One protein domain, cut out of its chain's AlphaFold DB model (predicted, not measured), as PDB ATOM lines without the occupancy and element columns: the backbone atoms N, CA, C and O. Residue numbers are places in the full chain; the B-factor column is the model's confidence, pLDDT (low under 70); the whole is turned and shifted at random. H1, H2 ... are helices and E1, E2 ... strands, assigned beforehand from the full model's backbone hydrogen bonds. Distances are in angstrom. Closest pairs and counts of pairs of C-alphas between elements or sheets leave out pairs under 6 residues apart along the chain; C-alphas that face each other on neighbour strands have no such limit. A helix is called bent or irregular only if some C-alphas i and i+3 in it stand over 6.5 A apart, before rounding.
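What this domain is: This is residues 2 to 79 of the 117 residues of an uncharacterized protein of bacterium CG10_big_fil_rev_8_21_14_0_10_33_18 (UniProt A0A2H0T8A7). A narrow, staggered parallel sheet of three strands, E1, E2 and E3, runs through the middle of an elongated body, with H2 packed over one face of it along E2. H1 lies at one far end and the short H4 toward the other, H3 lies off the sheet, and the unnamed tail of residues 68 to 79 comes back to pair briefly with E3. The printed part has 78 residues with four named helices and three named strands, in the order H1 E1 H2 E2 H3 E3 H4; the sheet's order is E1 E2 E3. The class is mixed, helices and strands, with 38 residues, under half, in named elements. The whole is compact, with a radius of gyration of the C-alphas of 12.5 A, and spans 37 by 23 by 18 A.

Where its parts are: H1 is residues 2 to 6, 5.9 A long, and begins at C-alpha 2 (62.286, 52.890, 20.625). E1, residues 14 to 16, is 6.2 A long. H2, residues 21 to 30, is 15.7 A long and only just irregular: C-alphas 23 and 26 are 6.7 A apart. E2, residues 35 to 39, covers 12.8 A from C-alpha 35 (53.249, 40.686, 16.852). H3, residues 45 to 52, is 10.4 A long. E3, residues 59 to 61, is 6.6 A long. H4, residues 64 to 67, is 5.5 A long and ends at C-alpha 67 (36.669, 39.473, 6.207).

How they stand to each other: E2 is the inner strand, parallel to E1 at 25 degrees and to E3 at 28 degrees. N 16 and O 36 are 2.8 A apart, within hydrogen-bond range; so are N 60 and O 37, at 2.9 A. The pairing is staggered: E2 pairs with E1 over residues 35 to 37 and with E3 over 37 to 39. E1, H2, E2 and E2, H3, E3 are strand-helix-strand units, two parallel neighbour strands with a helix between, each with a right-handed crossover. H2 is on the sheet at a height of 8.2 A, over E2, and runs along the strands at 9 degrees to E2 on the local plane; the closest C-alphas, of Gly 21 and Ser 37, are 5.4 A apart. H3 is not on the sheet; H2 and H3 only just touch, with 3 pairs of C-alphas within 8 A, the closest those of Tyr 22 and Leu 51 at 7.2 A, the same way at a shallow tilt of 24 degrees. H1 and H4 are not on the sheet and are apart. In H1 and H3 every O i to N i+4 pair is within hydrogen-bond range; H2 has 1 of 6, and 4 of 7 O i to N i+3 pairs, while H4 is too short for an i+4 pair.

The domain as a whole: The C-alphas farthest apart, of Lys 6 and Lys 68, are 37.7 A apart. The printed part has no cut, and no link is long. Residues 77 to 78 pair in parallel with residues 60 to 61 of E3. The mean pLDDT of the printed part is 92.8, and no printed residue is under 70.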
ATOM      1  N   ASP A   2      61.264  53.074  19.589       81.31
ATOM      2  CA  ASP A   2      62.286  52.890  20.625       81.31
ATOM      3  C   ASP A   2      61.863  51.999  21.790       81.31
ATOM      4  O   ASP A   2      62.648  51.162  22.215       81.31
ATOM      5  N   PHE A   3      60.632  52.132  22.290       88.38
ATOM      6  CA  PHE A   3      60.148  51.273  23.373       88.38
ATOM      7  C   PHE A   3      60.100  49.794  22.967       88.38
ATOM      8  O   PHE A   3      60.562  48.947  23.725       88.38
ATOM      9  N   ILE A   4      59.564  49.494  21.777       85.44
ATOM     10  CA  ILE A   4      59.447  48.119  21.271       85.44
ATOM     11  C   ILE A   4      60.845  47.539  21.049       85.44
ATOM     12  O   ILE A   4      61.136  46.461  21.542       85.44
ATOM     13  N   SER A   5      61.740  48.292  20.403       85.88
ATOM     14  CA  SER A   5      63.121  47.858  20.149       85.88
ATOM     15  C   SER A   5      63.920  47.630  21.444       85.88
ATOM     16  O   SER A   5      64.540  46.585  21.620       85.88
ATOM     17  N   LYS A   6      63.838  48.548  22.421       92.88
ATOM     18  CA  LYS A   6      64.518  48.417  23.730       92.88
ATOM     19  C   LYS A   6      64.008  47.247  24.579       92.88
ATOM     20  O   LYS A   6      64.677  46.842  25.533       92.88
ATOM     21  N   ASN A   7      62.814  46.742  24.284       93.75
ATOM     22  CA  ASN A   7      62.195  45.631  25.000       93.75
ATOM     23  C   ASN A   7      62.000  44.397  24.113       93.75
ATOM     24  O   ASN A   7      61.255  43.495  24.492       93.75
ATOM     25  N   ASP A   8      62.689  44.333  22.972       94.12
ATOM     26  CA  ASP A   8      62.579  43.200  22.066       94.12
ATOM     27  C   ASP A   8      63.065  41.907  22.739       94.12
ATOM     28  O   ASP A   8      64.126  41.856  23.368       94.12
ATOM     29  N   GLY A   9      62.259  40.856  22.639       95.00
ATOM     30  CA  GLY A   9      62.469  39.583  23.329       95.00
ATOM     31  C   GLY A   9      61.998  39.542  24.790       95.00
ATOM     32  O   GLY A   9      62.147  38.497  25.411       95.00
ATOM     33  N   LYS A  10      61.409  40.619  25.341       96.81
ATOM     34  CA  LYS A  10      60.939  40.644  26.748       96.81
ATOM     35  C   LYS A  10      59.468  40.266  26.962       96.81
ATOM     36  O   LYS A  10      59.049  40.144  28.107       96.81
ATOM     37  N   PHE A  11      58.688  40.116  25.893       95.62
ATOM     38  CA  PHE A  11      57.271  39.749  25.940       95.62
ATOM     39  C   PHE A  11      57.013  38.438  25.194       95.62
ATOM     40  O   PHE A  11      57.592  38.195  24.137       95.62
ATOM     41  N   ASP A  12      56.078  37.624  25.666       95.94
ATOM     42  CA  ASP A  12      55.693  36.414  24.929       95.94
ATOM     43  C   ASP A  12      54.960  36.753  23.626       95.94
ATOM     44  O   ASP A  12      55.125  36.078  22.612       95.94
ATOM     45  N   VAL A  13      54.162  37.827  23.637       94.50
ATOM     46  CA  VAL A  13      53.394  38.308  22.487       94.50
ATOM     47  C   VAL A  13      53.071  39.793  22.620       94.50
ATOM     48  O   VAL A  13      52.884  40.309  23.722       94.50
ATOM     49  N   ILE A  14      52.972  40.484  21.488       93.94
ATOM     50  CA  ILE A  14      52.527  41.876  21.412       93.94
ATOM     51  C   ILE A  14      51.214  41.933  20.631       93.94
ATOM     52  O   ILE A  14      51.173  41.624  19.439       93.94
ATOM     53  N   PHE A  15      50.148  42.388  21.288       95.12
ATOM     54  CA  PHE A  15      48.881  42.704  20.633       95.12
ATOM     55  C   PHE A  15      48.870  44.162  20.174       95.12
ATOM     56  O   PHE A  15      48.922  45.093  20.975       95.12
ATOM     57  N   ASN A  16      48.807  44.367  18.863       94.31
ATOM     58  CA  ASN A  16      48.836  45.678  18.238       94.31
ATOM     59  C   ASN A  16      47.429  46.128  17.813       94.31
ATOM     60  O   ASN A  16      46.830  45.561  16.900       94.31
ATOM     61  N   HIS A  17      46.944  47.205  18.430       95.06
ATOM     62  CA  HIS A  17      45.647  47.826  18.137       95.06
ATOM     63  C   HIS A  17      45.763  49.117  17.311       95.06
ATOM     64  O   HIS A  17      44.776  49.838  17.145       95.06
ATOM     65  N   MET A  18      46.954  49.449  16.803       91.81
ATOM     66  CA  MET A  18      47.139  50.669  16.023       91.81
ATOM     67  C   MET A  18      46.246  50.679  14.778       91.81
ATOM     68  O   MET A  18      46.098  49.676  14.071       91.81
ATOM     69  N   ARG A  19      45.708  51.861  14.451       89.94
ATOM     70  CA  ARG A  19      45.106  52.099  13.134       89.94
ATOM     71  C   ARG A  19      46.157  51.814  12.063       89.94
ATOM     72  O   ARG A  19      47.285  52.281  12.165       89.94
ATOM     73  N   GLY A  20      45.790  51.020  11.063       87.44
ATOM     74  CA  GLY A  20      46.742  50.553  10.056       87.44
ATOM     75  C   GLY A  20      47.708  49.476  10.559       87.44
ATOM     76  O   GLY A  20      48.789  49.328  10.004       87.44
ATOM     77  N   GLY A  21      47.343  48.696  11.584       88.94
ATOM     78  CA  GLY A  21      48.215  47.676  12.183       88.94
ATOM     79  C   GLY A  21      48.781  46.618  11.221       88.94
ATOM     80  O   GLY A  21      49.770  45.969  11.552       88.94
ATOM     81  N   TYR A  22      48.228  46.470  10.014       90.31
ATOM     82  CA  TYR A  22      48.817  45.655   8.944       90.31
ATOM     83  C   TYR A  22      50.201  46.159   8.494       90.31
ATOM     84  O   TYR A  22      51.023  45.363   8.046       90.31
ATOM     85  N   LEU A  23      50.502  47.450   8.676       89.81
ATOM     86  CA  LEU A  23      51.814  48.043   8.391       89.81
ATOM     87  C   LEU A  23      52.926  47.488   9.295       89.81
ATOM     88  O   LEU A  23      54.102  47.602   8.960       89.81
ATOM     89  N   MET A  24      52.570  46.838  10.409       89.00
ATOM     90  CA  MET A  24      53.532  46.161  11.282       89.00
ATOM     91  C   MET A  24      53.968  44.790  10.757       89.00
ATOM     92  O   MET A  24      55.001  44.290  11.188       89.00
ATOM     93  N   LEU A  25      53.233  44.178   9.820       90.44
ATOM     94  CA  LEU A  25      53.564  42.856   9.269       90.44
ATOM     95  C   LEU A  25      54.973  42.762   8.648       90.44
ATOM     96  O   LEU A  25      55.667  41.787   8.940       90.44
ATOM     97  N   PRO A  26      55.446  43.718   7.819       89.44
ATOM     98  CA  PRO A  26      56.820  43.676   7.323       89.44
ATOM     99  C   PRO A  26      57.848  43.869   8.445       89.44
ATOM    100  O   PRO A  26      58.885  43.210   8.426       89.44
ATOM    101  N   LEU A  27      57.552  44.717   9.436       85.56
ATOM    102  CA  LEU A  27      58.469  44.994  10.542       85.56
ATOM    103  C   LEU A  27      58.573  43.830  11.534       85.56
ATOM    104  O   LEU A  27      59.638  43.607  12.099       85.56
ATOM    105  N   ALA A  28      57.500  43.057  11.711       87.75
ATOM    106  CA  ALA A  28      57.457  41.916  12.624       87.75
ATOM    107  C   ALA A  28      58.547  40.868  12.329       87.75
ATOM    108  O   ALA A  28      58.947  40.140  13.226       87.75
ATOM    109  N   LYS A  29      59.070  40.819  11.095       85.38
ATOM    110  CA  LYS A  29      60.183  39.938  10.704       85.38
ATOM    111  C   LYS A  29      61.521  40.295  11.363       85.38
ATOM    112  O   LYS A  29      62.423  39.464  11.356       85.38
ATOM    113  N   TYR A  30      61.661  41.515  11.876       89.88
ATOM    114  CA  TYR A  30      62.898  42.030  12.473       89.88
ATOM    115  C   TYR A  30      62.856  42.078  14.006       89.88
ATOM    116  O   TYR A  30      63.802  42.563  14.618       89.88
ATOM    117  N   LEU A  31      61.768  41.609  14.618       90.75
ATOM    118  CA  LEU A  31      61.575  41.595  16.065       90.75
ATOM    119  C   LEU A  31      61.524  40.149  16.562       90.75
ATOM    120  O   LEU A  31      61.016  39.265  15.870       90.75
ATOM    121  N   LYS A  32      62.044  39.906  17.764       94.38
ATOM    122  CA  LYS A  32      61.975  38.606  18.445       94.38
ATOM    123  C   LYS A  32      60.581  38.330  18.995       94.38
ATOM    124  O   LYS A  32      60.155  37.178  18.999       94.38
ATOM    125  N   ASN A  33      59.873  39.356  19.474       94.00
ATOM    126  CA  ASN A  33      58.512  39.166  19.978       94.00
ATOM    127  C   ASN A  33      57.527  38.978  18.815       94.00
ATOM    128  O   ASN A  33      57.501  39.810  17.902       94.00
ATOM    129  N   PRO A  34      56.655  37.955  18.849       92.69
ATOM    130  CA  PRO A  34      55.600  37.833  17.859       92.69
ATOM    131  C   PRO A  34      54.596  38.980  18.020       92.69
ATOM    132  O   PRO A  34      54.109  39.261  19.116       92.69
ATOM    133  N   ILE A  35      54.264  39.630  16.904       93.56
ATOM    134  CA  ILE A  35      53.249  40.686  16.852       93.56
ATOM    135  C   ILE A  35      51.981  40.131  16.212       93.56
ATOM    136  O   ILE A  35      52.027  39.562  15.117       93.56
ATOM    137  N   ILE A  36      50.853  40.347  16.884       95.44
ATOM    138  CA  ILE A  36      49.510  40.069  16.380       95.44
ATOM    139  C   ILE A  36      48.771  41.396  16.254       95.44
ATOM    140  O   ILE A  36      48.565  42.095  17.243       95.44
ATOM    141  N   SER A  37      48.354  41.744  15.042       95.88
ATOM    142  CA  SER A  37      47.620  42.981  14.777       95.88
ATOM    143  C   SER A  37      46.111  42.730  14.741       95.88
ATOM    144  O   SER A  37      45.632  41.840  14.036       95.88
ATOM    145  N   ILE A  38      45.352  43.541  15.477       96.94
ATOM    146  CA  ILE A  38      43.890  43.475  15.545       96.94
ATOM    147  C   ILE A  38      43.316  44.596  14.688       96.94
ATOM    148  O   ILE A  38      43.565  45.779  14.923       96.94
ATOM    149  N   MET A  39      42.540  44.223  13.676       95.75
ATOM    150  CA  MET A  39      41.936  45.173  12.748       95.75
ATOM    151  C   MET A  39      40.604  45.671  13.310       95.75
ATOM    152  O   MET A  39      39.653  44.904  13.413       95.75
ATOM    153  N   HIS A  40      40.513  46.968  13.614       94.31
ATOM    154  CA  HIS A  40      39.278  47.608  14.112       94.31
ATOM    155  C   HIS A  40      38.506  48.384  13.042       94.31
ATOM    156  O   HIS A  40      37.326  48.674  13.207       94.31
ATOM    157  N   LEU A  41      39.172  48.722  11.937       92.31
ATOM    158  CA  LEU A  41      38.585  49.447  10.812       92.31
ATOM    159  C   LEU A  41      38.188  48.480   9.687       92.31
ATOM    160  O   LEU A  41      38.719  47.366   9.634       92.31
ATOM    161  N   PRO A  42      37.279  48.876   8.777       92.25
ATOM    162  CA  PRO A  42      36.990  48.099   7.578       92.25
ATOM    163  C   PRO A  42      38.271  47.731   6.821       92.25
ATOM    164  O   PRO A  42      39.216  48.518   6.759       92.25
ATOM    165  N   ILE A  43      38.305  46.524   6.256       93.62
ATOM    166  CA  ILE A  43      39.417  46.091   5.412       93.62
ATOM    167  C   ILE A  43      39.033  46.391   3.969       93.62
ATOM    168  O   ILE A  43      38.210  45.692   3.384       93.62
ATOM    169  N   PHE A  44      39.614  47.456   3.428       91.06
ATOM    170  CA  PHE A  44      39.457  47.825   2.026       91.06
ATOM    171  C   PHE A  44      40.329  46.939   1.126       91.06
ATOM    172  O   PHE A  44      41.250  46.264   1.602       91.06
ATOM    173  N   ASN A  45      40.037  46.931  -0.174       90.06
ATOM    174  CA  ASN A  45      40.721  46.068  -1.138       90.06
ATOM    175  C   ASN A  45      42.236  46.319  -1.163       90.06
ATOM    176  O   ASN A  45      43.005  45.364  -1.207       90.06
ATOM    177  N   GLU A  46      42.667  47.572  -1.029       91.06
ATOM    178  CA  GLU A  46      44.072  47.993  -0.999       91.06
ATOM    179  C   GLU A  46      44.819  47.363   0.181       91.06
ATOM    180  O   GLU A  46      45.923  46.841   0.032       91.06
ATOM    181  N   VAL A  47      44.187  47.346   1.359       92.38
ATOM    182  CA  VAL A  47      44.723  46.650   2.537       92.38
ATOM    183  C   VAL A  47      44.761  45.144   2.275       92.38
ATOM    184  O   VAL A  47      45.740  44.479   2.609       92.38
ATOM    185  N   GLY A  48      43.721  44.609   1.636       91.75
ATOM    186  CA  GLY A  48      43.653  43.223   1.184       91.75
ATOM    187  C   GLY A  48      44.831  42.788   0.328       91.75
ATOM    188  O   GLY A  48      45.405  41.731   0.587       91.75
ATOM    189  N   GLU A  49      45.203  43.594  -0.667       90.75
ATOM    190  CA  GLU A  49      46.348  43.313  -1.537       90.75
ATOM    191  C   GLU A  49      47.649  43.222  -0.737       90.75
ATOM    192  O   GLU A  49      48.410  42.274  -0.921       90.75
ATOM    193  N   VAL A  50      47.859  44.115   0.237       91.94
ATOM    194  CA  VAL A  50      49.019  44.037   1.141       91.94
ATOM    195  C   VAL A  50      48.990  42.753   1.972       91.94
ATOM    196  O   VAL A  50      50.008  42.073   2.091       91.94
ATOM    197  N   LEU A  51      47.835  42.385   2.535       93.44
ATOM    198  CA  LEU A  51      47.705  41.176   3.355       93.44
ATOM    199  C   LEU A  51      47.984  39.893   2.562       93.44
ATOM    200  O   LEU A  51      48.572  38.961   3.112       93.44
ATOM    201  N   LYS A  52      47.613  39.843   1.276       91.75
ATOM    202  CA  LYS A  52      47.863  38.693   0.389       91.75
ATOM    203  C   LYS A  52      49.351  38.448   0.115       91.75
ATOM    204  O   LYS A  52      49.709  37.323  -0.225       91.75
ATOM    205  N   LEU A  53      50.218  39.447   0.309       92.25
ATOM    206  CA  LEU A  53      51.675  39.280   0.201       92.25
ATOM    207  C   LEU A  53      52.252  38.384   1.310       92.25
ATOM    208  O   LEU A  53      53.392  37.927   1.214       92.25
ATOM    209  N   PHE A  54      51.483  38.122   2.368       91.88
ATOM    210  CA  PHE A  54      51.898  37.303   3.498       91.88
ATOM    211  C   PHE A  54      51.158  35.964   3.473       91.88
ATOM    212  O   PHE A  54      49.932  35.911   3.433       91.88
ATOM    213  N   LYS A  55      51.907  34.854   3.549       89.56
ATOM    214  CA  LYS A  55      51.339  33.493   3.527       89.56
ATOM    215  C   LYS A  55      50.353  33.249   4.677       89.56
ATOM    216  O   LYS A  55      49.333  32.601   4.465       89.56
ATOM    217  N   SER A  56      50.684  33.760   5.862       88.25
ATOM    218  CA  SER A  56      49.892  33.651   7.092       88.25
ATOM    219  C   SER A  56      50.107  34.915   7.931       88.25
ATOM    220  O   SER A  56      50.977  34.923   8.801       88.25
ATOM    221  N   PRO A  57      49.418  36.028   7.629       92.50
ATOM    222  CA  PRO A  57      49.571  37.248   8.406       92.50
ATOM    223  C   PRO A  57      48.965  37.062   9.804       92.50
ATOM    224  O   PRO A  57      47.841  36.577   9.937       92.50
ATOM    225  N   ASN A  58      49.682  37.496  10.845       94.75
ATOM    226  CA  ASN A  58      49.207  37.491  12.235       94.75
ATOM    227  C   ASN A  58      48.146  38.583  12.448       94.75
ATOM    228  O   ASN A  58      48.392  39.602  13.097       94.75
ATOM    229  N   ILE A  59      46.978  38.394  11.837       96.50
ATOM    230  CA  ILE A  59      45.874  39.349  11.826       96.50
ATOM    231  C   ILE A  59      44.640  38.719  12.451       96.50
ATOM    232  O   ILE A  59      44.170  37.673  11.997       96.50
ATOM    233  N   ILE A  60      44.085  39.407  13.444       97.19
ATOM    234  CA  ILE A  60      42.781  39.101  14.026       97.19
ATOM    235  C   ILE A  60      41.764  40.131  13.532       97.19
ATOM    236  O   ILE A  60      42.025  41.336  13.523       97.19
ATOM    237  N   THR A  61      40.595  39.647  13.118       97.31
ATOM    238  CA  THR A  61      39.441  40.475  12.740       97.31
ATOM    239  C   THR A  61      38.409  40.517  13.858       97.31
ATOM    240  O   THR A  61      38.221  39.520  14.550       97.31
ATOM    241  N   ILE A  62      37.679  41.623  13.989       97.44
ATOM    242  CA  ILE A  62      36.645  41.790  15.026       97.44
ATOM    243  C   ILE A  62      35.249  41.304  14.609       97.44
ATOM    244  O   ILE A  62      34.289  41.405  15.366       97.44
ATOM    245  N   SER A  63      35.104  40.802  13.380       97.44
ATOM    246  CA  SER A  63      33.855  40.231  12.872       97.44
ATOM    247  C   SER A  63      34.107  39.391  11.624       97.44
ATOM    248  O   SER A  63      34.965  39.727  10.807       97.44
ATOM    249  N   ASN A  64      33.297  38.353  11.405       97.00
ATOM    250  CA  ASN A  64      33.303  37.624  10.134       97.00
ATOM    251  C   ASN A  64      32.886  38.516   8.950       97.00
ATOM    252  O   ASN A  64      33.352  38.306   7.833       97.00
ATOM    253  N   ASN A  65      32.075  39.558   9.182       96.50
ATOM    254  CA  ASN A  65      31.709  40.512   8.134       96.50
ATOM    255  C   ASN A  65      32.916  41.330   7.648       96.50
ATOM    256  O   ASN A  65      33.014  41.630   6.463       96.50
ATOM    257  N   GLN A  66      33.866  41.627   8.539       96.00
ATOM    258  CA  GLN A  66      35.080  42.383   8.212       96.00
ATOM    259  C   GLN A  66      35.985  41.648   7.208       96.00
ATOM    260  O   GLN A  66      36.754  42.287   6.496       96.00
ATOM    261  N   ARG A  67      35.883  40.315   7.125       95.06
ATOM    262  CA  ARG A  67      36.669  39.473   6.207       95.06
ATOM    263  C   ARG A  67      36.104  39.422   4.792       95.06
ATOM    264  O   ARG A  67      36.836  39.096   3.861       95.06
ATOM    265  N   LYS A  68      34.809  39.710   4.629       94.88
ATOM    266  CA  LYS A  68      34.092  39.527   3.358       94.88
ATOM    267  C   LYS A  68      34.710  40.269   2.170       94.88
ATOM    268  O   LYS A  68      34.732  39.662   1.105       94.88
ATOM    269  N   PRO A  69      35.230  41.506   2.304       93.06
ATOM    270  CA  PRO A  69      35.853  42.192   1.171       93.06
ATOM    271  C   PRO A  69      37.075  41.450   0.610       93.06
ATOM    272  O   PRO A  69      37.380  41.541  -0.573       93.06
ATOM    273  N   VAL A  70      37.780  40.685   1.450       93.25
ATOM    274  CA  VAL A  70      39.096  40.100   1.143       93.25
ATOM    275  C   VAL A  70      39.205  38.657   1.679       93.25
ATOM    276  O   VAL A  70      40.073  38.334   2.492       93.25
ATOM    277  N   PRO A  71      38.352  37.730   1.199       92.44
ATOM    278  CA  PRO A  71      38.112  36.434   1.842       92.44
ATOM    279  C   PRO A  71      39.267  35.432   1.702       92.44
ATOM    280  O   PRO A  71      39.312  34.435   2.415       92.44
ATOM    281  N   LYS A  72      40.203  35.673   0.774       91.62
ATOM    282  CA  LYS A  72      41.333  34.769   0.486       91.62
ATOM    283  C   LYS A  72      42.510  34.928   1.456       91.62
ATOM    284  O   LYS A  72      43.468  34.163   1.374       91.62
ATOM    285  N   VAL A  73      42.470  35.917   2.351       93.81
ATOM    286  CA  VAL A  73      43.507  36.120   3.370       93.81
ATOM    287  C   VAL A  73      43.371  35.060   4.466       93.81
ATOM    288  O   VAL A  73      42.284  34.825   4.993       93.81
ATOM    289  N   LYS A  74      44.490  34.437   4.851       94.25
ATOM    290  CA  LYS A  74      44.547  33.471   5.959       94.25
ATOM    291  C   LYS A  74      44.623  34.188   7.308       94.25
ATOM    292  O   LYS A  74      45.677  34.228   7.934       94.25
ATOM    293  N   TYR A  75      43.512  34.793   7.719       95.56
ATOM    294  CA  TYR A  75      43.381  35.429   9.031       95.56
ATOM    295  C   TYR A  75      43.653  34.443  10.168       95.56
ATOM    296  O   TYR A  75      43.195  33.302  10.112       95.56
ATOM    297  N   LEU A  76      44.322  34.910  11.222       96.31
ATOM    298  CA  LEU A  76      44.653  34.099  12.391       96.31
ATOM    299  C   LEU A  76      43.394  33.691  13.169       96.31
ATOM    300  O   LEU A  76      43.213  32.520  13.478       96.31
ATOM    301  N   ALA A  77      42.510  34.651  13.465       97.31
ATOM    302  CA  ALA A  77      41.262  34.412  14.195       97.31
ATOM    303  C   ALA A  77      40.226  35.525  13.958       97.31
ATOM    304  O   ALA A  77      40.546  36.593  13.421       97.31
ATOM    305  N   THR A  78      38.962  35.253  14.296       97.75
ATOM    306  CA  THR A  78      37.934  36.288  14.485       97.75
ATOM    307  C   THR A  78      37.617  36.327  15.965       97.75
ATOM    308  O   THR A  78      37.224  35.301  16.514       97.75
ATOM    309  N   VAL A  79      37.752  37.490  16.594       97.94
ATOM    310  CA  VAL A  79      37.391  37.686  18.000       97.94
ATOM    311  C   VAL A  79      36.497  38.911  18.080       97.94
ATOM    312  O   VAL A  79      36.951  40.022  17.830       97.94
TER     313      VAL A  79